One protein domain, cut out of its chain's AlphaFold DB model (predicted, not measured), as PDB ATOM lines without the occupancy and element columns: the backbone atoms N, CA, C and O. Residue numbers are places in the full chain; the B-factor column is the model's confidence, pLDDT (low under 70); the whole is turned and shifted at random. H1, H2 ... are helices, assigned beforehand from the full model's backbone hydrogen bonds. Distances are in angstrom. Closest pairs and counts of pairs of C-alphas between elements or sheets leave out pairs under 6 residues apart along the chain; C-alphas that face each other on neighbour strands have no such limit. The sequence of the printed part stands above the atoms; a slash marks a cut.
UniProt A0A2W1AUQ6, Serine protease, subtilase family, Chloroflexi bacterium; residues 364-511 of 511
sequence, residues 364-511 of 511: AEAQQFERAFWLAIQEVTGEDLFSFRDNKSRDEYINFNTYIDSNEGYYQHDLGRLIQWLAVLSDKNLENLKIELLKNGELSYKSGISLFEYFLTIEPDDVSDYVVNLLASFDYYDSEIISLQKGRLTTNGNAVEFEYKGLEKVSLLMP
ATOM      1  N   ALA A 364     -41.241  33.067 -12.691       96.50
ATOM      2  CA  ALA A 364     -42.313  33.024 -11.706       96.50
ATOM      3  C   ALA A 364     -42.108  31.886 -10.696       96.50
ATOM      4  O   ALA A 364     -42.262  32.096  -9.493       96.50
ATOM      5  N   GLU A 365     -41.713  30.706 -11.172       96.69
ATOM      6  CA  GLU A 365     -41.362  29.552 -10.345       96.69
ATOM      7  C   GLU A 365     -40.185  29.853  -9.412       96.69
ATOM      8  O   GLU A 365     -40.316  29.701  -8.193       96.69
ATOM      9  N   ALA A 366     -39.057  30.326  -9.951       96.81
ATOM     10  CA  ALA A 366     -37.852  30.569  -9.161       96.81
ATOM     11  C   ALA A 366     -38.049  31.648  -8.090       96.81
ATOM     12  O   ALA A 366     -37.667  31.474  -6.932       96.81
ATOM     13  N   GLN A 367     -38.724  32.738  -8.449       97.06
ATOM     14  CA  GLN A 367     -39.066  33.825  -7.532       97.06
ATOM     15  C   GLN A 367     -40.022  33.368  -6.427       97.06
ATOM     16  O   GLN A 367     -39.826  33.696  -5.254       97.06
ATOM     17  N   GLN A 368     -41.043  32.580  -6.777       97.62
ATOM     18  CA  GLN A 368     -41.998  32.075  -5.797       97.62
ATOM     19  C   GLN A 368     -41.339  31.096  -4.815       97.62
ATOM     20  O   GLN A 368     -41.657  31.104  -3.620       97.62
ATOM     21  N   PHE A 369     -40.406  30.280  -5.306       98.06
ATOM     22  CA  PHE A 369     -39.615  29.369  -4.490       98.06
ATOM     23  C   PHE A 369     -38.671  30.134  -3.546       98.06
ATOM     24  O   PHE A 369     -38.642  29.857  -2.344       98.06
ATOM     25  N   GLU A 370     -37.970  31.157  -4.050       98.25
ATOM     26  CA  GLU A 370     -37.143  32.069  -3.247       98.25
ATOM     27  C   GLU A 370     -37.959  32.720  -2.119       98.25
ATOM     28  O   GLU A 370     -37.534  32.748  -0.960       98.25
ATOM     29  N   ARG A 371     -39.176  33.192  -2.411       97.69
ATOM     30  CA  ARG A 371     -40.065  33.742  -1.381       97.69
ATOM     31  C   ARG A 371     -40.456  32.718  -0.330       97.69
ATOM     32  O   ARG A 371     -40.411  33.019   0.867       97.69
ATOM     33  N   ALA A 372     -40.857  31.526  -0.764       98.38
ATOM     34  CA  ALA A 372     -41.243  30.457   0.144       98.38
ATOM     35  C   ALA A 372     -40.089  30.094   1.092       98.38
ATOM     36  O   ALA A 372     -40.318  29.929   2.290       98.38
ATOM     37  N   PHE A 373     -38.851  30.068   0.597       98.50
ATOM     38  CA  PHE A 373     -37.654  29.834   1.407       98.50
ATOM     39  C   PHE A 373     -37.529  30.838   2.557       98.50
ATOM     40  O   PHE A 373     -37.399  30.446   3.719       98.50
ATOM     41  N   TRP A 374     -37.645  32.133   2.268       98.12
ATOM     42  CA  TRP A 374     -37.534  33.168   3.296       98.12
ATOM     43  C   TRP A 374     -38.675  33.138   4.315       98.12
ATOM     44  O   TRP A 374     -38.431  33.292   5.514       98.12
ATOM     45  N   LEU A 375     -39.906  32.878   3.870       97.69
ATOM     46  CA  LEU A 375     -41.044  32.697   4.773       97.69
ATOM     47  C   LEU A 375     -40.883  31.477   5.681       97.69
ATOM     48  O   LEU A 375     -41.240  31.535   6.858       97.69
ATOM     49  N   ALA A 376     -40.331  30.383   5.158       97.69
ATOM     50  CA  ALA A 376     -40.073  29.187   5.943       97.69
ATOM     51  C   ALA A 376     -39.010  29.455   7.023       97.69
ATOM     52  O   ALA A 376     -39.178  29.048   8.174       97.69
ATOM     53  N   ILE A 377     -37.962  30.224   6.701       97.69
ATOM     54  CA  ILE A 377     -36.974  30.683   7.690       97.69
ATOM     55  C   ILE A 377     -37.630  31.573   8.751       97.69
ATOM     56  O   ILE A 377     -37.382  31.378   9.941       97.69
ATOM     57  N   GLN A 378     -38.467  32.534   8.356       95.75
ATOM     58  CA  GLN A 378     -39.210  33.373   9.301       95.75
ATOM     59  C   GLN A 378     -40.061  32.517  10.256       95.75
ATOM     60  O   GLN A 378     -40.021  32.736  11.466       95.75
ATOM     61  N   GLU A 379     -40.770  31.500   9.756       95.94
ATOM     62  CA  GLU A 379     -41.572  30.605  10.601       95.94
ATOM     63  C   GLU A 379     -40.711  29.789  11.579       95.94
ATOM     64  O   GLU A 379     -41.052  29.679  12.758       95.94
ATOM     65  N   VAL A 380     -39.577  29.251  11.123       95.94
ATOM     66  CA  VAL A 380     -38.676  28.446  11.967       95.94
ATOM     67  C   VAL A 380     -37.971  29.291  13.027       95.94
ATOM     68  O   VAL A 380     -37.791  28.844  14.161       95.94
ATOM     69  N   THR A 381     -37.543  30.499  12.665       94.56
ATOM     70  CA  THR A 381     -36.752  31.369  13.547       94.56
ATOM     71  C   THR A 381     -37.611  32.246  14.453       94.56
ATOM     72  O   THR A 381     -37.154  32.639  15.525       94.56
ATOM     73  N   GLY A 382     -38.846  32.548  14.042       93.19
ATOM     74  CA  GLY A 382     -39.723  33.512  14.702       93.19
ATOM     75  C   GLY A 382     -39.275  34.973  14.564       93.19
ATOM     76  O   GLY A 382     -39.887  35.840  15.187       93.19
ATOM     77  N   GLU A 383     -38.219  35.257  13.791       91.94
ATOM     78  CA  GLU A 383     -37.771  36.619  13.487       91.94
ATOM     79  C   GLU A 383     -38.631  37.188  12.353       91.94
ATOM     80  O   GLU A 383     -38.789  36.551  11.315       91.94
ATOM     81  N   ASP A 384     -39.152  38.399  12.529       91.00
ATOM     82  CA  ASP A 384     -39.908  39.109  11.496       91.00
ATOM     83  C   ASP A 384     -38.951  39.651  10.418       91.00
ATOM     84  O   ASP A 384     -38.306  40.690  10.590       91.00
ATOM     85  N   LEU A 385     -38.805  38.897   9.327       92.81
ATOM     86  CA  LEU A 385     -37.909  39.212   8.217       92.81
ATOM     87  C   LEU A 385     -38.535  40.199   7.227       92.81
ATOM     88  O   LEU A 385     -37.812  40.886   6.503       92.81
ATOM     89  N   PHE A 386     -39.866  40.258   7.176       93.06
ATOM     90  CA  PHE A 386     -40.631  40.897   6.101       93.06
ATOM     91  C   PHE A 386     -41.324  42.199   6.507       93.06
ATOM     92  O   PHE A 386     -42.112  42.751   5.740       93.06
ATOM     93  N   SER A 387     -40.987  42.732   7.677       89.81
ATOM     94  CA  SER A 387     -41.531  43.989   8.175       89.81
ATOM     95  C   SER A 387     -40.760  45.204   7.676       89.81
ATOM     96  O   SER A 387     -39.597  45.434   8.018       89.81
ATOM     97  N   PHE A 388     -41.448  46.025   6.887       91.62
ATOM     98  CA  PHE A 388     -40.919  47.264   6.328       91.62
ATOM     99  C   PHE A 388     -41.813  48.435   6.723       91.62
ATOM    100  O   PHE A 388     -43.039  48.345   6.676       91.62
ATOM    101  N   ARG A 389     -41.216  49.553   7.137       90.88
ATOM    102  CA  ARG A 389     -41.957  50.762   7.517       90.88
ATOM    103  C   ARG A 389     -42.574  51.433   6.307       90.88
ATOM    104  O   ARG A 389     -41.893  51.630   5.302       90.88
ATOM    105  N   ASP A 390     -43.797  51.907   6.460       91.19
ATOM    106  CA  ASP A 390     -44.431  52.771   5.476       91.19
ATOM    107  C   ASP A 390     -43.662  54.100   5.327       91.19
ATOM    108  O   ASP A 390     -43.417  54.828   6.299       91.19
ATOM    109  N   ASN A 391     -43.245  54.398   4.097       89.69
ATOM    110  CA  ASN A 391     -42.692  55.685   3.712       89.69
ATOM    111  C   ASN A 391     -42.900  55.943   2.213       89.69
ATOM    112  O   ASN A 391     -43.059  55.024   1.412       89.69
ATOM    113  N   LYS A 392     -42.796  57.220   1.829       90.31
ATOM    114  CA  LYS A 392     -43.011  57.675   0.451       90.31
ATOM    115  C   LYS A 392     -42.150  56.933  -0.584       90.31
ATOM    116  O   LYS A 392     -42.638  56.649  -1.671       90.31
ATOM    117  N   SER A 393     -40.894  56.624  -0.266       88.56
ATOM    118  CA  SER A 393     -39.998  55.935  -1.202       88.56
ATOM    119  C   SER A 393     -40.439  54.497  -1.469       88.56
ATOM    120  O   SER A 393     -40.339  54.041  -2.602       88.56
ATOM    121  N   ARG A 394     -40.987  53.799  -0.466       91.00
ATOM    122  CA  ARG A 394     -41.567  52.458  -0.647       91.00
ATOM    123  C   ARG A 394     -42.883  52.484  -1.393       91.00
ATOM    124  O   ARG A 394     -43.107  51.645  -2.255       91.00
ATOM    125  N   ASP A 395     -43.716  53.477  -1.115       89.00
ATOM    126  CA  ASP A 395     -44.924  53.701  -1.900       89.00
ATOM    127  C   ASP A 395     -44.595  53.895  -3.383       89.00
ATOM    128  O   ASP A 395     -45.245  53.295  -4.240       89.00
ATOM    129  N   GLU A 396     -43.592  54.723  -3.696       87.81
ATOM    130  CA  GLU A 396     -43.109  54.951  -5.061       87.81
ATOM    131  C   GLU A 396     -42.501  53.679  -5.665       87.81
ATOM    132  O   GLU A 396     -42.844  53.344  -6.797       87.81
ATOM    133  N   TYR A 397     -41.691  52.937  -4.901       87.19
ATOM    134  CA  TYR A 397     -41.113  51.654  -5.310       87.19
ATOM    135  C   TYR A 397     -42.184  50.628  -5.694       87.19
ATOM    136  O   TYR A 397     -42.107  50.057  -6.779       87.19
ATOM    137  N   ILE A 398     -43.203  50.436  -4.848       89.50
ATOM    138  CA  ILE A 398     -44.314  49.513  -5.108       89.50
ATOM    139  C   ILE A 398     -45.042  49.916  -6.387       89.50
ATOM    140  O   ILE A 398     -45.232  49.086  -7.271       89.50
ATOM    141  N   ASN A 399     -45.422  51.193  -6.515       85.06
ATOM    142  CA  ASN A 399     -46.147  51.628  -7.706       85.06
ATOM    143  C   ASN A 399     -45.281  51.430  -8.953       85.06
ATOM    144  O   ASN A 399     -45.782  50.884  -9.919       85.06
ATOM    145  N   PHE A 400     -44.002  51.824  -8.930       76.44
ATOM    146  CA  PHE A 400     -43.102  51.705 -10.080       76.44
ATOM    147  C   PHE A 400     -42.916  50.250 -10.522       76.44
ATOM    148  O   PHE A 400     -43.144  49.939 -11.683       76.44
ATOM    149  N   ASN A 401     -42.594  49.354  -9.587       76.00
ATOM    150  CA  ASN A 401     -42.264  47.957  -9.889       76.00
ATOM    151  C   ASN A 401     -43.491  47.053 -10.093       76.00
ATOM    152  O   ASN A 401     -43.334  45.859 -10.341       76.00
ATOM    153  N   THR A 402     -44.701  47.602  -9.962       72.06
ATOM    154  CA  THR A 402     -45.933  46.932 -10.406       72.06
ATOM    155  C   THR A 402     -46.164  47.131 -11.906       72.06
ATOM    156  O   THR A 402     -46.891  46.357 -12.525       72.06
ATOM    157  N   TYR A 403     -45.540  48.148 -12.510       68.62
ATOM    158  CA  TYR A 403     -45.562  48.356 -13.955       68.62
ATOM    159  C   TYR A 403     -44.355  47.683 -14.604       68.62
ATOM    160  O   TYR A 403     -43.292  47.577 -13.999       68.62
ATOM    161  N   ILE A 404     -44.534  47.240 -15.846       68.94
ATOM    162  CA  ILE A 404     -43.511  46.508 -16.588       68.94
ATOM    163  C   ILE A 404     -43.094  47.331 -17.808       68.94
ATOM    164  O   ILE A 404     -43.950  47.731 -18.601       68.94
ATOM    165  N   ASP A 405     -41.789  47.555 -17.975       64.75
ATOM    166  CA  ASP A 405     -41.212  48.133 -19.191       64.75
ATOM    167  C   ASP A 405     -40.619  47.028 -20.076       64.75
ATOM    168  O   ASP A 405     -39.640  46.375 -19.724       64.75
ATOM    169  N   SER A 406     -41.203  46.839 -21.263       61.09
ATOM    170  CA  SER A 406     -40.755  45.852 -22.254       61.09
ATOM    171  C   SER A 406     -39.383  46.130 -22.865       61.09
ATOM    172  O   SER A 406     -38.903  45.320 -23.651       61.09
ATOM    173  N   ASN A 407     -38.768  47.275 -22.565       55.56
ATOM    174  CA  ASN A 407     -37.451  47.647 -23.080       55.56
ATOM    175  C   ASN A 407     -36.312  47.375 -22.083       55.56
ATOM    176  O   ASN A 407     -35.151  47.622 -22.414       55.56
ATOM    177  N   GLU A 408     -36.617  46.896 -20.875       57.94
ATOM    178  CA  GLU A 408     -35.605  46.575 -19.870       57.94
ATOM    179  C   GLU A 408     -35.031  45.161 -20.061       57.94
ATOM    180  O   GLU A 408     -35.745  44.213 -20.380       57.94
ATOM    181  N   GLY A 409     -33.725  44.996 -19.810       51.88
ATOM    182  CA  GLY A 409     -33.033  43.699 -19.926       51.88
ATOM    183  C   GLY A 409     -33.476  42.633 -18.909       51.88
ATOM    184  O   GLY A 409     -33.053  41.490 -19.014       51.88
ATOM    185  N   TYR A 410     -34.321  43.000 -17.940       63.38
ATOM    186  CA  TYR A 410     -34.902  42.112 -16.925       63.38
ATOM    187  C   TYR A 410     -36.414  41.893 -17.113       63.38
ATOM    188  O   TYR A 410     -37.088  41.418 -16.196       63.38
ATOM    189  N   TYR A 411     -36.961  42.210 -18.292       77.50
ATOM    190  CA  TYR A 411     -38.401  42.154 -18.565       77.50
ATOM    191  C   TYR A 411     -39.062  40.829 -18.151       77.50
ATOM    192  O   TYR A 411     -40.132  40.837 -17.540       77.50
ATOM    193  N   GLN A 412     -38.417  39.689 -18.417       82.50
ATOM    194  CA  GLN A 412     -38.923  38.366 -18.043       82.50
ATOM    195  C   GLN A 412     -39.047  38.184 -16.523       82.50
ATOM    196  O   GLN A 412     -40.027  37.606 -16.061       82.50
ATOM    197  N   HIS A 413     -38.116  38.734 -15.733       85.38
ATOM    198  CA  HIS A 413     -38.170  38.644 -14.272       85.38
ATOM    199  C   HIS A 413     -39.312  39.497 -13.718       85.38
ATOM    200  O   HIS A 413     -39.957  39.128 -12.736       85.38
ATOM    201  N   ASP A 414     -39.552  40.661 -14.313       87.44
ATOM    202  CA  ASP A 414     -40.607  41.581 -13.891       87.44
ATOM    203  C   ASP A 414     -41.987  41.044 -14.245       87.44
ATOM    204  O   ASP A 414     -42.894  41.030 -13.408       87.44
ATOM    205  N   LEU A 415     -42.111  40.501 -15.451       90.31
ATOM    206  CA  LEU A 415     -43.310  39.821 -15.897       90.31
ATOM    207  C   LEU A 415     -43.565  38.539 -15.088       90.31
ATOM    208  O   LEU A 415     -44.709  38.304 -14.705       90.31
ATOM    209  N   GLY A 416     -42.529  37.783 -14.710       93.81
ATOM    210  CA  GLY A 416     -42.643  36.627 -13.811       93.81
ATOM    211  C   GLY A 416     -43.281  36.973 -12.459       93.81
ATOM    212  O   GLY A 416     -44.160  36.250 -11.982       93.81
ATOM    213  N   ARG A 417     -42.938  38.128 -11.864       92.44
ATOM    214  CA  ARG A 417     -43.587  38.611 -10.626       92.44
ATOM    215  C   ARG A 417     -45.061  38.910 -10.836       92.44
ATOM    216  O   ARG A 417     -45.894  38.525 -10.018       92.44
ATOM    217  N   LEU A 418     -45.396  39.589 -11.931       93.62
ATOM    218  CA  LEU A 418     -46.786  39.912 -12.229       93.62
ATOM    219  C   LEU A 418     -47.623  38.649 -12.475       93.62
ATOM    220  O   LEU A 418     -48.749  38.551 -11.988       93.62
ATOM    221  N   ILE A 419     -47.071  37.673 -13.195       95.94
ATOM    222  CA  ILE A 419     -47.753  36.413 -13.494       95.94
ATOM    223  C   ILE A 419     -48.101  35.637 -12.223       95.94
ATOM    224  O   ILE A 419     -49.202  35.100 -12.153       95.94
ATOM    225  N   GLN A 420     -47.259  35.658 -11.186       97.50
ATOM    226  CA  GLN A 420     -47.599  35.064  -9.883       97.50
ATOM    227  C   GLN A 420     -48.866  35.687  -9.278       97.50
ATOM    228  O   GLN A 420     -49.791  34.968  -8.896       97.50
ATOM    229  N   TRP A 421     -48.950  37.021  -9.238       97.44
ATOM    230  CA  TRP A 421     -50.136  37.721  -8.734       97.44
ATOM    231  C   TRP A 421     -51.387  37.391  -9.540       97.44
ATOM    232  O   TRP A 421     -52.427  37.058  -8.972       97.44
ATOM    233  N   LEU A 422     -51.292  37.480 -10.867       97.75
ATOM    234  CA  LEU A 422     -52.431  37.242 -11.745       97.75
ATOM    235  C   LEU A 422     -52.880  35.783 -11.695       97.75
ATOM    236  O   LEU A 422     -54.084  35.541 -11.681       97.75
ATOM    237  N   ALA A 423     -51.959  34.823 -11.603       98.25
ATOM    238  CA  ALA A 423     -52.293  33.413 -11.431       98.25
ATOM    239  C   ALA A 423     -53.117  33.207 -10.155       98.25
ATOM    240  O   ALA A 423     -54.242  32.717 -10.223       98.25
ATOM    241  N   VAL A 424     -52.625  33.675  -9.004       98.56
ATOM    242  CA  VAL A 424     -53.331  33.520  -7.721       98.56
ATOM    243  C   VAL A 424     -54.685  34.232  -7.722       98.56
ATOM    244  O   VAL A 424     -55.653  33.712  -7.176       98.56
ATOM    245  N   LEU A 425     -54.791  35.418  -8.326       98.25
ATOM    246  CA  LEU A 425     -56.025  36.205  -8.295       98.25
ATOM    247  C   LEU A 425     -57.065  35.765  -9.334       98.25
ATOM    248  O   LEU A 425     -58.266  35.938  -9.096       98.25
ATOM    249  N   SER A 426     -56.647  35.223 -10.479       97.19
ATOM    250  CA  SER A 426     -57.535  34.980 -11.625       97.19
ATOM    251  C   SER A 426     -57.739  33.506 -11.980       97.19
ATOM    252  O   SER A 426     -58.802  33.171 -12.515       97.19
ATOM    253  N   ASP A 427     -56.789  32.624 -11.661       97.56
ATOM    254  CA  ASP A 427     -56.889  31.208 -11.995       97.56
ATOM    255  C   ASP A 427     -57.816  30.472 -11.017       97.56
ATOM    256  O   ASP A 427     -57.628  30.459  -9.801       97.56
ATOM    257  N   LYS A 428     -58.828  29.799 -11.569       96.62
ATOM    258  CA  LYS A 428     -59.815  29.034 -10.798       96.62
ATOM    259  C   LYS A 428     -59.213  27.814 -10.106       96.62
ATOM    260  O   LYS A 428     -59.774  27.360  -9.110       96.62
ATOM    261  N   ASN A 429     -58.113  27.277 -10.628       97.75
ATOM    262  CA  ASN A 429     -57.402  26.157 -10.016       97.75
ATOM    263  C   ASN A 429     -56.665  26.581  -8.736       97.75
ATOM    264  O   ASN A 429     -56.368  25.729  -7.903       97.75
ATOM    265  N   LEU A 430     -56.434  27.885  -8.552       98.31
ATOM    266  CA  LEU A 430     -55.719  28.476  -7.419       98.31
ATOM    267  C   LEU A 430     -56.646  29.228  -6.449       98.31
ATOM    268  O   LEU A 430     -56.187  30.011  -5.618       98.31
ATOM    269  N   GLU A 431     -57.960  28.981  -6.505       97.94
ATOM    270  CA  GLU A 431     -58.958  29.680  -5.678       97.94
ATOM    271  C   GLU A 431     -58.675  29.554  -4.167       97.94
ATOM    272  O   GLU A 431     -58.929  30.477  -3.393       97.94
ATOM    273  N   ASN A 432     -58.108  28.432  -3.718       98.12
ATOM    274  CA  ASN A 432     -57.663  28.269  -2.333       98.12
ATOM    275  C   ASN A 432     -56.544  29.255  -1.959       98.12
ATOM    276  O   ASN A 432     -56.594  29.828  -0.869       98.12
ATOM    277  N   LEU A 433     -55.577  29.477  -2.857       98.62
ATOM    278  CA  LEU A 433     -54.487  30.433  -2.654       98.62
ATOM    279  C   LEU A 433     -55.020  31.867  -2.677       98.62
ATOM    280  O   LEU A 433     -54.648  32.676  -1.830       98.62
ATOM    281  N   LYS A 434     -55.975  32.163  -3.568       98.50
ATOM    282  CA  LYS A 434     -56.682  33.449  -3.594       98.50
ATOM    283  C   LYS A 434     -57.335  33.776  -2.255       98.50
ATOM    284  O   LYS A 434     -57.194  34.885  -1.742       98.50
ATOM    285  N   ILE A 435     -58.066  32.816  -1.684       98.56
ATOM    286  CA  ILE A 435     -58.761  32.991  -0.403       98.56
ATOM    287  C   ILE A 435     -57.762  33.303   0.716       98.56
ATOM    288  O   ILE A 435     -58.039  34.162   1.554       98.56
ATOM    289  N   GLU A 436     -56.618  32.620   0.745       98.50
ATOM    290  CA  GLU A 436     -55.556  32.899   1.712       98.50
ATOM    291  C   GLU A 436     -54.969  34.295   1.514       98.50
ATOM    292  O   GLU A 436     -54.952  35.076   2.467       98.50
ATOM    293  N   LEU A 437     -54.578  34.628   0.282       98.31
ATOM    294  CA  LEU A 437     -53.986  35.911  -0.078       98.31
ATOM    295  C   LEU A 437     -54.888  37.081   0.329       98.31
ATOM    296  O   LEU A 437     -54.444  38.000   1.010       98.31
ATOM    297  N   LEU A 438     -56.177  37.034  -0.019       97.69
ATOM    298  CA  LEU A 438     -57.124  38.106   0.308       97.69
ATOM    299  C   LEU A 438     -57.428  38.200   1.808       97.69
ATOM    300  O   LEU A 438     -57.779  39.269   2.309       97.69
ATOM    301  N   LYS A 439     -57.322  37.087   2.538       97.50
ATOM    302  CA  LYS A 439     -57.572  37.049   3.982       97.50
ATOM    303  C   LYS A 439     -56.372  37.546   4.786       97.50
ATOM    304  O   LYS A 439     -56.565  38.238   5.784       97.50
ATOM    305  N   ASN A 440     -55.170  37.147   4.388       95.81
ATOM    306  CA  ASN A 440     -53.948  37.344   5.162       95.81
ATOM    307  C   ASN A 440     -53.083  38.491   4.619       95.81
ATOM    308  O   ASN A 440     -52.202  38.964   5.325       95.81
ATOM    309  N   GLY A 441     -53.331  38.945   3.389       94.94
ATOM    310  CA  GLY A 441     -52.495  39.914   2.681       94.94
ATOM    311  C   GLY A 441     -51.285  39.289   1.982       94.94
ATOM    312  O   GLY A 441     -50.624  39.970   1.197       94.94
ATOM    313  N   GLU A 442     -50.995  38.012   2.239       95.56
ATOM    314  CA  GLU A 442     -49.890  37.255   1.651       95.56
ATOM    315  C   GLU A 442     -50.142  35.743   1.662       95.56
ATOM    316  O   GLU A 442     -50.945  35.242   2.458       95.56
ATOM    317  N   LEU A 443     -49.424  35.018   0.803       97.94
ATOM    318  CA  LEU A 443     -49.309  33.563   0.874       97.94
ATOM    319  C   LEU A 443     -48.299  33.134   1.945       97.94
ATOM    320  O   LEU A 443     -47.224  33.725   2.071       97.94
ATOM    321  N   SER A 444     -48.612  32.056   2.668       97.88
ATOM    322  CA  SER A 444     -47.647  31.302   3.478       97.88
ATOM    323  C   SER A 444     -46.629  30.554   2.609       97.88
ATOM    324  O   SER A 444     -46.866  30.324   1.424       97.88
ATOM    325  N   TYR A 445     -45.514  30.093   3.196       97.81
ATOM    326  CA  TYR A 445     -44.503  29.360   2.419       97.81
ATOM    327  C   TYR A 445     -45.061  28.080   1.782       97.81
ATOM    328  O   TYR A 445     -44.709  27.762   0.653       97.81
ATOM    329  N   LYS A 446     -45.969  27.364   2.463       98.00
ATOM    330  CA  LYS A 446     -46.591  26.132   1.938       98.00
ATOM    331  C   LYS A 446     -47.442  26.411   0.705       98.00
ATOM    332  O   LYS A 446     -47.404  25.659  -0.265       98.00
ATOM    333  N   SER A 447     -48.187  27.507   0.747       98.44
ATOM    334  CA  SER A 447     -48.998  27.981  -0.370       98.44
ATOM    335  C   SER A 447     -48.143  28.531  -1.505       98.44
ATOM    336  O   SER A 447     -48.462  28.299  -2.667       98.44
ATOM    337  N   GLY A 448     -47.011  29.162  -1.181       97.81
ATOM    338  CA  GLY A 448     -45.989  29.524  -2.157       97.81
ATOM    339  C   GLY A 448     -45.408  28.306  -2.880       97.81
ATOM    340  O   GLY A 448     -45.352  28.299  -4.105       97.81
ATOM    341  N   ILE A 449     -45.064  27.235  -2.156       98.00
ATOM    342  CA  ILE A 449     -44.626  25.972  -2.775       98.00
ATOM    343  C   ILE A 449     -45.737  25.336  -3.609       98.00
ATOM    344  O   ILE A 449     -45.467  24.876  -4.710       98.00
ATOM    345  N   SER A 450     -46.992  25.388  -3.157       98.19
ATOM    346  CA  SER A 450     -48.121  24.890  -3.960       98.19
ATOM    347  C   SER A 450     -48.277  25.657  -5.282       98.19
ATOM    348  O   SER A 450     -48.660  25.070  -6.290       98.19
ATOM    349  N   LEU A 451     -47.981  26.963  -5.297       98.50
ATOM    350  CA  LEU A 451     -47.969  27.768  -6.521       98.50
ATOM    351  C   LEU A 451     -46.790  27.404  -7.435       98.50
ATOM    352  O   LEU A 451     -46.987  27.254  -8.637       98.50
ATOM    353  N   PHE A 452     -45.592  27.216  -6.872       97.50
ATOM    354  CA  PHE A 452     -44.431  26.704  -7.610       97.50
ATOM    355  C   PHE A 452     -44.746  25.352  -8.270       97.50
ATOM    356  O   PHE A 452     -44.598  25.203  -9.478       97.50
ATOM    357  N   GLU A 453     -45.270  24.392  -7.503       96.94
ATOM    358  CA  GLU A 453     -45.659  23.071  -8.006       96.94
ATOM    359  C   GLU A 453     -46.738  23.157  -9.086       96.94
ATOM    360  O   GLU A 453     -46.707  22.380 -10.036       96.94
ATOM    361  N   TYR A 454     -47.680  24.099  -8.970       98.00
ATOM    362  CA  TYR A 454     -48.698  24.316  -9.993       98.00
ATOM    363  C   TYR A 454     -48.092  24.768 -11.324       98.00
ATOM    364  O   TYR A 454     -48.453  24.222 -12.367       98.00
ATOM    365  N   PHE A 455     -47.158  25.721 -11.308       97.19
ATOM    366  CA  PHE A 455     -46.513  26.194 -12.535       97.19
ATOM    367  C   PHE A 455     -45.716  25.094 -13.253       97.19
ATOM    368  O   PHE A 455     -45.828  24.983 -14.476       97.19
ATOM    369  N   LEU A 456     -45.084  24.177 -12.507       94.19
ATOM    370  CA  LEU A 456     -44.415  22.998 -13.081       94.19
ATOM    371  C   LEU A 456     -45.358  22.070 -13.868       94.19
ATOM    372  O   LEU A 456     -44.894  21.237 -14.646       94.19
ATOM    373  N   THR A 457     -46.678  22.174 -13.668       94.69
ATOM    374  CA  THR A 457     -47.671  21.360 -14.396       94.69
ATOM    375  C   THR A 457     -48.104  21.953 -15.735       94.69
ATOM    376  O   THR A 457     -48.846  21.301 -16.470       94.69
ATOM    377  N   ILE A 458     -47.682  23.178 -16.063       93.12
ATOM    378  CA  ILE A 458     -48.087  23.851 -17.300       93.12
ATOM    379  C   ILE A 458     -47.244  23.319 -18.459       93.12
ATOM    380  O   ILE A 458     -46.036  23.530 -18.521       93.12
ATOM    381  N   GLU A 459     -47.876  22.639 -19.409       90.00
ATOM    382  CA  GLU A 459     -47.177  22.102 -20.577       90.00
ATOM    383  C   GLU A 459     -46.626  23.234 -21.467       90.00
ATOM    384  O   GLU A 459     -47.333  24.223 -21.681       90.00
ATOM    385  N   PRO A 460     -45.409  23.110 -22.040       88.31
ATOM    386  CA  PRO A 460     -44.794  24.161 -22.861       88.31
ATOM    387  C   PRO A 460     -45.683  24.676 -24.002       88.31
ATOM    388  O   PRO A 460     -45.682  25.872 -24.292       88.31
ATOM    389  N   ASP A 461     -46.472  23.784 -24.607       87.94
ATOM    390  CA  ASP A 461     -47.397  24.111 -25.697       87.94
ATOM    391  C   ASP A 461     -48.555  25.023 -25.242       87.94
ATOM    392  O   ASP A 461     -49.083  25.793 -26.046       87.94
ATOM    393  N   ASP A 462     -48.922  24.983 -23.957       91.50
ATOM    394  CA  ASP A 462     -50.034  25.746 -23.379       91.50
ATOM    395  C   ASP A 462     -49.579  27.065 -22.725       91.50
ATOM    396  O   ASP A 462     -50.404  27.942 -22.443       91.50
ATOM    397  N   VAL A 463     -48.271  27.245 -22.489       91.62
ATOM    398  CA  VAL A 463     -47.732  28.388 -21.731       91.62
ATOM    399  C   VAL A 463     -48.101  29.735 -22.354       91.62
ATOM    400  O   VAL A 463     -48.474  30.663 -21.634       91.62
ATOM    401  N   SER A 464     -48.027  29.862 -23.683       90.75
ATOM    402  CA  SER A 464     -48.323  31.135 -24.355       90.75
ATOM    403  C   SER A 464     -49.776  31.564 -24.130       90.75
ATOM    404  O   SER A 464     -50.034  32.682 -23.677       90.75
ATOM    405  N   ASP A 465     -50.727  30.650 -24.348       93.50
ATOM    406  CA  ASP A 465     -52.149  30.912 -24.120       93.50
ATOM    407  C   ASP A 465     -52.430  31.189 -22.637       93.50
ATOM    408  O   ASP A 465     -53.218  32.079 -22.304       93.50
ATOM    409  N   TYR A 466     -51.771  30.463 -21.732       96.00
ATOM    410  CA  TYR A 466     -51.903  30.668 -20.294       96.00
ATOM    411  C   TYR A 466     -51.470  32.081 -19.869       96.00
ATOM    412  O   TYR A 466     -52.264  32.819 -19.277       96.00
ATOM    413  N   VAL A 467     -50.255  32.501 -20.234       94.56
ATOM    414  CA  VAL A 467     -49.704  33.823 -19.893       94.56
ATOM    415  C   VAL A 467     -50.553  34.950 -20.489       94.56
ATOM    416  O   VAL A 467     -50.893  35.903 -19.784       94.56
ATOM    417  N   VAL A 468     -50.976  34.832 -21.752       92.19
ATOM    418  CA  VAL A 468     -51.844  35.830 -22.404       92.19
ATOM    419  C   VAL A 468     -53.186  35.971 -21.678       92.19
ATOM    420  O   VAL A 468     -53.657  37.093 -21.461       92.19
ATOM    421  N   ASN A 469     -53.800  34.859 -21.268       95.38
ATOM    422  CA  ASN A 469     -55.067  34.883 -20.538       95.38
ATOM    423  C   ASN A 469     -54.936  35.542 -19.159       95.38
ATOM    424  O   ASN A 469     -55.830  36.293 -18.761       95.38
ATOM    425  N   LEU A 470     -53.825  35.315 -18.449       96.12
ATOM    426  CA  LEU A 470     -53.549  36.004 -17.188       96.12
ATOM    427  C   LEU A 470     -53.423  37.512 -17.403       96.12
ATOM    428  O   LEU A 470     -54.098  38.289 -16.724       96.12
ATOM    429  N   LEU A 471     -52.627  37.938 -18.386       93.44
ATOM    430  CA  LEU A 471     -52.391  39.356 -18.674       93.44
ATOM    431  C   LEU A 471     -53.658  40.101 -19.100       93.44
ATOM    432  O   LEU A 471     -53.821  41.273 -18.763       93.44
ATOM    433  N   ALA A 472     -54.607  39.421 -19.748       93.06
ATOM    434  CA  ALA A 472     -55.915  39.992 -20.064       93.06
ATOM    435  C   ALA A 472     -56.724  40.402 -18.815       93.06
ATOM    436  O   ALA A 472     -57.661  41.195 -18.923       93.06
ATOM    437  N   SER A 473     -56.375  39.884 -17.631       93.06
ATOM    438  CA  SER A 473     -57.004  40.239 -16.355       93.06
ATOM    439  C   SER A 473     -56.284  41.353 -15.584       93.06
ATOM    440  O   SER A 473     -56.783  41.777 -14.542       93.06
ATOM    441  N   PHE A 474     -55.154  41.870 -16.085       91.19
ATOM    442  CA  PHE A 474     -54.323  42.834 -15.357       91.19
ATOM    443  C   PHE A 474     -55.080  44.098 -14.938       91.19
ATOM    444  O   PHE A 474     -55.114  44.419 -13.753       91.19
ATOM    445  N   ASP A 475     -55.770  44.755 -15.875       89.94
ATOM    446  CA  ASP A 475     -56.533  45.987 -15.609       89.94
ATOM    447  C   ASP A 475     -57.638  45.802 -14.550       89.94
ATOM    448  O   ASP A 475     -58.137  46.776 -13.989       89.94
ATOM    449  N   TYR A 476     -58.063  44.559 -14.294       94.06
ATOM    450  CA  TYR A 476     -59.048  44.249 -13.261       94.06
ATOM    451  C   TYR A 476     -58.411  44.108 -11.868       94.06
ATOM    452  O   TYR A 476     -59.063  44.421 -10.872       94.06
ATOM    453  N   TYR A 477     -57.157  43.651 -11.794       94.81
ATOM    454  CA  TYR A 477     -56.471  43.324 -10.542       94.81
ATOM    455  C   TYR A 477     -55.368  44.317 -10.138       94.81
ATOM    456  O   TYR A 477     -54.912  44.252  -8.999       94.81
ATOM    457  N   ASP A 478     -54.974  45.264 -10.998       92.56
ATOM    458  CA  ASP A 478     -53.872  46.216 -10.758       92.56
ATOM    459  C   ASP A 478     -53.937  46.898  -9.376       92.56
ATOM    460  O   ASP A 478     -52.978  46.926  -8.603       92.56
ATOM    461  N   SER A 479     -55.116  47.393  -9.025       92.88
ATOM    462  CA  SER A 479     -55.381  48.155  -7.814       92.88
ATOM    463  C   SER A 479     -55.440  47.250  -6.584       92.88
ATOM    464  O   SER A 479     -55.068  47.679  -5.490       92.88
ATOM    465  N   GLU A 480     -55.891  46.004  -6.753       95.69
ATOM    466  CA  GLU A 480     -55.913  44.995  -5.691       95.69
ATOM    467  C   GLU A 480     -54.491  44.533  -5.359       95.69
ATOM    468  O   GLU A 480     -54.132  44.510  -4.183       95.69
ATOM    469  N   ILE A 481     -53.653  44.298  -6.377       95.38
ATOM    470  CA  ILE A 481     -52.225  43.984  -6.217       95.38
ATOM    471  C   ILE A 481     -51.534  45.098  -5.426       95.38
ATOM    472  O   ILE A 481     -51.013  44.842  -4.341       95.38
ATOM    473  N   ILE A 482     -51.619  46.353  -5.883       94.75
ATOM    474  CA  ILE A 482     -50.992  47.493  -5.189       94.75
ATOM    475  C   ILE A 482     -51.506  47.621  -3.748       94.75
ATOM    476  O   ILE A 482     -50.737  47.928  -2.832       94.75
ATOM    477  N   SER A 483     -52.804  47.394  -3.521       95.00
ATOM    478  CA  SER A 483     -53.390  47.449  -2.180       95.00
ATOM    479  C   SER A 483     -52.844  46.353  -1.262       95.00
ATOM    480  O   SER A 483     -52.590  46.634  -0.091       95.00
ATOM    481  N   LEU A 484     -52.663  45.127  -1.760       95.62
ATOM    482  CA  LEU A 484     -52.102  44.012  -0.992       95.62
ATOM    483  C   LEU A 484     -50.631  44.268  -0.649       95.62
ATOM    484  O   LEU A 484     -50.242  44.126   0.507       95.62
ATOM    485  N   GLN A 485     -49.842  44.745  -1.613       94.88
ATOM    486  CA  GLN A 485     -48.428  45.083  -1.414       94.88
ATOM    487  C   GLN A 485     -48.255  46.195  -0.366       94.88
ATOM    488  O   GLN A 485     -47.473  46.057   0.575       94.88
ATOM    489  N   LYS A 486     -49.038  47.281  -0.463       94.00
ATOM    490  CA  LYS A 486     -49.015  48.373   0.529       94.00
ATOM    491  C   LYS A 486     -49.552  47.944   1.890       94.00
ATOM    492  O   LYS A 486     -49.085  48.445   2.909       94.00
ATOM    493  N   GLY A 487     -50.493  47.002   1.923       92.44
ATOM    494  CA  GLY A 487     -51.053  46.443   3.154       92.44
ATOM    495  C   GLY A 487     -50.022  45.755   4.057       92.44
ATOM    496  O   GLY A 487     -50.273  45.621   5.253       92.44
ATOM    497  N   ARG A 488     -48.860  45.369   3.512       91.44
ATOM    498  CA  ARG A 488     -47.742  44.762   4.256       91.44
ATOM    499  C   ARG A 488     -46.831  45.786   4.934       91.44
ATOM    500  O   ARG A 488     -46.023  45.422   5.785       91.44
ATOM    501  N   LEU A 489     -46.948  47.067   4.583       91.94
ATOM    502  CA  LEU A 489     -46.148  48.117   5.200       91.94
ATOM    503  C   LEU A 489     -46.649  48.420   6.617       91.94
ATOM    504  O   LEU A 489     -47.841  48.587   6.876       91.94
ATOM    505  N   THR A 490     -45.716  48.546   7.555       87.56
ATOM    506  CA  THR A 490     -46.027  48.873   8.946       87.56
ATOM    507  C   THR A 490     -46.151  50.383   9.138       87.56
ATOM    508  O   THR A 490     -45.230  51.157   8.867       87.56
ATOM    509  N   THR A 491     -47.300  50.833   9.646       78.31
ATOM    510  CA  THR A 491     -47.519  52.250   9.963       78.31
ATOM    511  C   THR A 491     -46.725  52.673  11.201       78.31
ATOM    512  O   THR A 491     -46.616  51.908  12.164       78.31
ATOM    513  N   ASN A 492     -46.229  53.916  11.207       54.88
ATOM    514  CA  ASN A 492     -45.480  54.529  12.311       54.88
ATOM    515  C   ASN A 492     -46.194  54.365  13.671       54.88
ATOM    516  O   ASN A 492     -47.106  55.120  14.005       54.88
ATOM    517  N   GLY A 493     -45.765  53.379  14.462       53.72
ATOM    518  CA  GLY A 493     -46.339  53.060  15.774       53.72
ATOM    519  C   GLY A 493     -45.863  51.719  16.332       53.72
ATOM    520  O   GLY A 493     -45.613  51.614  17.531       53.72
ATOM    521  N   ASN A 494     -45.634  50.737  15.456       52.62
ATOM    522  CA  ASN A 494     -44.925  49.505  15.796       52.62
ATOM    523  C   ASN A 494     -43.442  49.714  15.478       52.62
ATOM    524  O   ASN A 494     -43.081  50.014  14.341       52.62
ATOM    525  N   ALA A 495     -42.578  49.654  16.489       51.66
ATOM    526  CA  ALA A 495     -41.148  49.813  16.278       51.66
ATOM    527  C   ALA A 495     -40.616  48.598  15.507       51.66
ATOM    528  O   ALA A 495     -40.366  47.559  16.105       51.66
ATOM    529  N   VAL A 496     -40.432  48.732  14.192       60.12
ATOM    530  CA  VAL A 496     -39.591  47.797  13.434       60.12
ATOM    531  C   VAL A 496     -38.165  47.997  13.939       60.12
ATOM    532  O   VAL A 496     -37.570  49.053  13.694       60.12
ATOM    533  N   GLU A 497     -37.663  47.049  14.728       65.94
ATOM    534  CA  GLU A 497     -36.342  47.124  15.364       65.94
ATOM    535  C   GLU A 497     -35.220  47.102  14.315       65.94
ATOM    536  O   GLU A 497     -34.218  47.805  14.465       65.94
ATOM    537  N   PHE A 498     -35.427  46.371  13.215       78.44
ATOM    538  CA  PHE A 498     -34.488  46.238  12.106       78.44
ATOM    539  C   PHE A 498     -35.225  45.911  10.795       78.44
ATOM    540  O   PHE A 498     -36.188  45.157  10.822       78.44
ATOM    541  N   GLU A 499     -34.777  46.462   9.661       86.50
ATOM    542  CA  GLU A 499     -35.342  46.180   8.329       86.50
ATOM    543  C   GLU A 499     -34.312  45.448   7.465       86.50
ATOM    544  O   GLU A 499     -33.216  45.965   7.219       86.50
ATOM    545  N   TYR A 500     -34.678  44.275   6.956       89.69
ATOM    546  CA  TYR A 500     -33.829  43.464   6.085       89.69
ATOM    547  C   TYR A 500     -33.962  43.915   4.630       89.69
ATOM    548  O   TYR A 500     -34.691  43.323   3.843       89.69
ATOM    549  N   LYS A 501     -33.278  45.006   4.270       86.31
ATOM    550  CA  LYS A 501     -33.456  45.674   2.968       86.31
ATOM    551  C   LYS A 501     -33.276  44.768   1.743       86.31
ATOM    552  O   LYS A 501     -34.015  44.951   0.786       86.31
ATOM    553  N   GLY A 502     -32.363  43.793   1.760       86.94
ATOM    554  CA  GLY A 502     -32.219  42.863   0.631       86.94
ATOM    555  C   GLY A 502     -33.426  41.955   0.403       86.94
ATOM    556  O   GLY A 502     -33.573  41.408  -0.682       86.94
ATOM    557  N   LEU A 503     -34.329  41.844   1.382       93.31
ATOM    558  CA  LEU A 503     -35.561  41.060   1.280       93.31
ATOM    559  C   LEU A 503     -36.768  41.901   0.837       93.31
ATOM    560  O   LEU A 503     -37.867  41.370   0.709       93.31
ATOM    561  N   GLU A 504     -36.595  43.206   0.596       92.06
ATOM    562  CA  GLU A 504     -37.692  44.126   0.267       92.06
ATOM    563  C   GLU A 504     -38.435  43.713  -1.013       92.06
ATOM    564  O   GLU A 504     -39.665  43.680  -1.025       92.06
ATOM    565  N   LYS A 505     -37.702  43.311  -2.061       90.75
ATOM    566  CA  LYS A 505     -38.283  42.835  -3.326       90.75
ATOM    567  C   LYS A 505     -39.147  41.587  -3.114       90.75
ATOM    568  O   LYS A 505     -40.302  41.560  -3.533       90.75
ATOM    569  N   VAL A 506     -38.591  40.575  -2.449       93.19
ATOM    570  CA  VAL A 506     -39.237  39.273  -2.215       93.19
ATOM    571  C   VAL A 506     -40.420  39.385  -1.247       93.19
ATOM    572  O   VAL A 506     -41.429  38.698  -1.397       93.19
ATOM    573  N   SER A 507     -40.339  40.293  -0.273       92.50
ATOM    574  CA  SER A 507     -41.430  40.556   0.666       92.50
ATOM    575  C   SER A 507     -42.590  41.314   0.020       92.50
ATOM    576  O   SER A 507     -43.750  40.940   0.202       92.50
ATOM    577  N   LEU A 508     -42.298  42.382  -0.732       92.38
ATOM    578  CA  LEU A 508     -43.326  43.327  -1.168       92.38
ATOM    579  C   LEU A 508     -43.896  43.026  -2.550       92.38
ATOM    580  O   LEU A 508     -45.048  43.367  -2.781       92.38
ATOM    581  N   LEU A 509     -43.136  42.441  -3.478       92.62
ATOM    582  CA  LEU A 509     -43.543  42.380  -4.891       92.62
ATOM    583  C   LEU A 509     -44.111  41.031  -5.346       92.62
ATOM    584  O   LEU A 509     -44.463  40.895  -6.513       92.62
ATOM    585  N   MET A 510     -44.239  40.058  -4.455       94.31
ATOM    586  CA  MET A 510     -44.695  38.690  -4.747       94.31
ATOM    587  C   MET A 510     -45.901  38.332  -3.859       94.31
ATOM    588  O   MET A 510     -45.989  38.892  -2.766       94.31
ATOM    589  N   PRO A 511     -46.834  37.457  -4.281       93.19
ATOM    590  CA  PRO A 511     -48.068  37.176  -3.543       93.19
ATOM    591  C   PRO A 511     -47.853  36.504  -2.184       93.19
ATOM    592  O   PRO A 511     -46.906  35.710  -1.987       93.19
TER     593      PRO A 511
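Overview. This is residues 364 to 511 of the 511 residues of the protein "Serine protease, subtilase family" of Chloroflexi bacterium (UniProt A0A2W1AUQ6). Five helices, H1, H5, H4, H7 and H2, stand in a loose arc round the middle, roughly along the longest axis, with short H8 in the gap between H1 and H2. H3 runs crosswise toward one end, H6 lies beyond it, and residues 509 to 511 run into the middle. The printed part has 148 residues and eight named helices, H1 to H8 in order, with no named strand; the class is all helix. It is compact, with a radius of gyration of the C-alphas of 15.2 A and spans of 49 by 34 by 28 A.

Arrangement. H1, residues 364 to 381, touches H5, residues 445 to 455, opposite ways at a shallow tilt of 17 degrees; their closest C-alphas, of Ala 372 and Tyr 445, are 4.1 A apart. H2, residues 392 to 402, touches H7, residues 474 to 487, with closest C-alphas of Asn 399 and Ile 482 at 6.8 A. H3, residues 411 to 426, is the hub, touching four helices. Its closest C-alphas to H1 are those of Gly 416 and Ala 364, 4.2 A. It touches H4, residues 428 to 440, only at the corner, at Val 424 and Lys 434, C-alphas 5.3 A apart. Leu 422 is its closest to both H6, residues 463 to 471, at Leu 470, C-alphas 5.7 A apart, and H7, at Phe 474, 6.9 A. H8, residues 501 to 508, touches H1, with closest C-alphas of Val 506 and Arg 371 at 5.7 A. Each O i to N i+4 pair is within hydrogen-bond range in H1, H2, H3, H5 and H6, against 7 of 9 in H4, 8 of 10 in H7 and 2 of 4 in H8.

Along the chain. H1 begins at C-alpha 364 (-42.313, 33.024, -11.706) and spans 25.9 A; H3 spans 21.6 A. H8 ends at C-alpha 508 (-43.326, 43.327, -1.168).

Size, cuts and confidence. The farthest C-alphas, of Asp 461 and Gly 493, are 50.6 A apart. The printed part has no cut; the link from H7 to H8 is long. Residues 403 to 410 and 492 to 497 have pLDDT under 70.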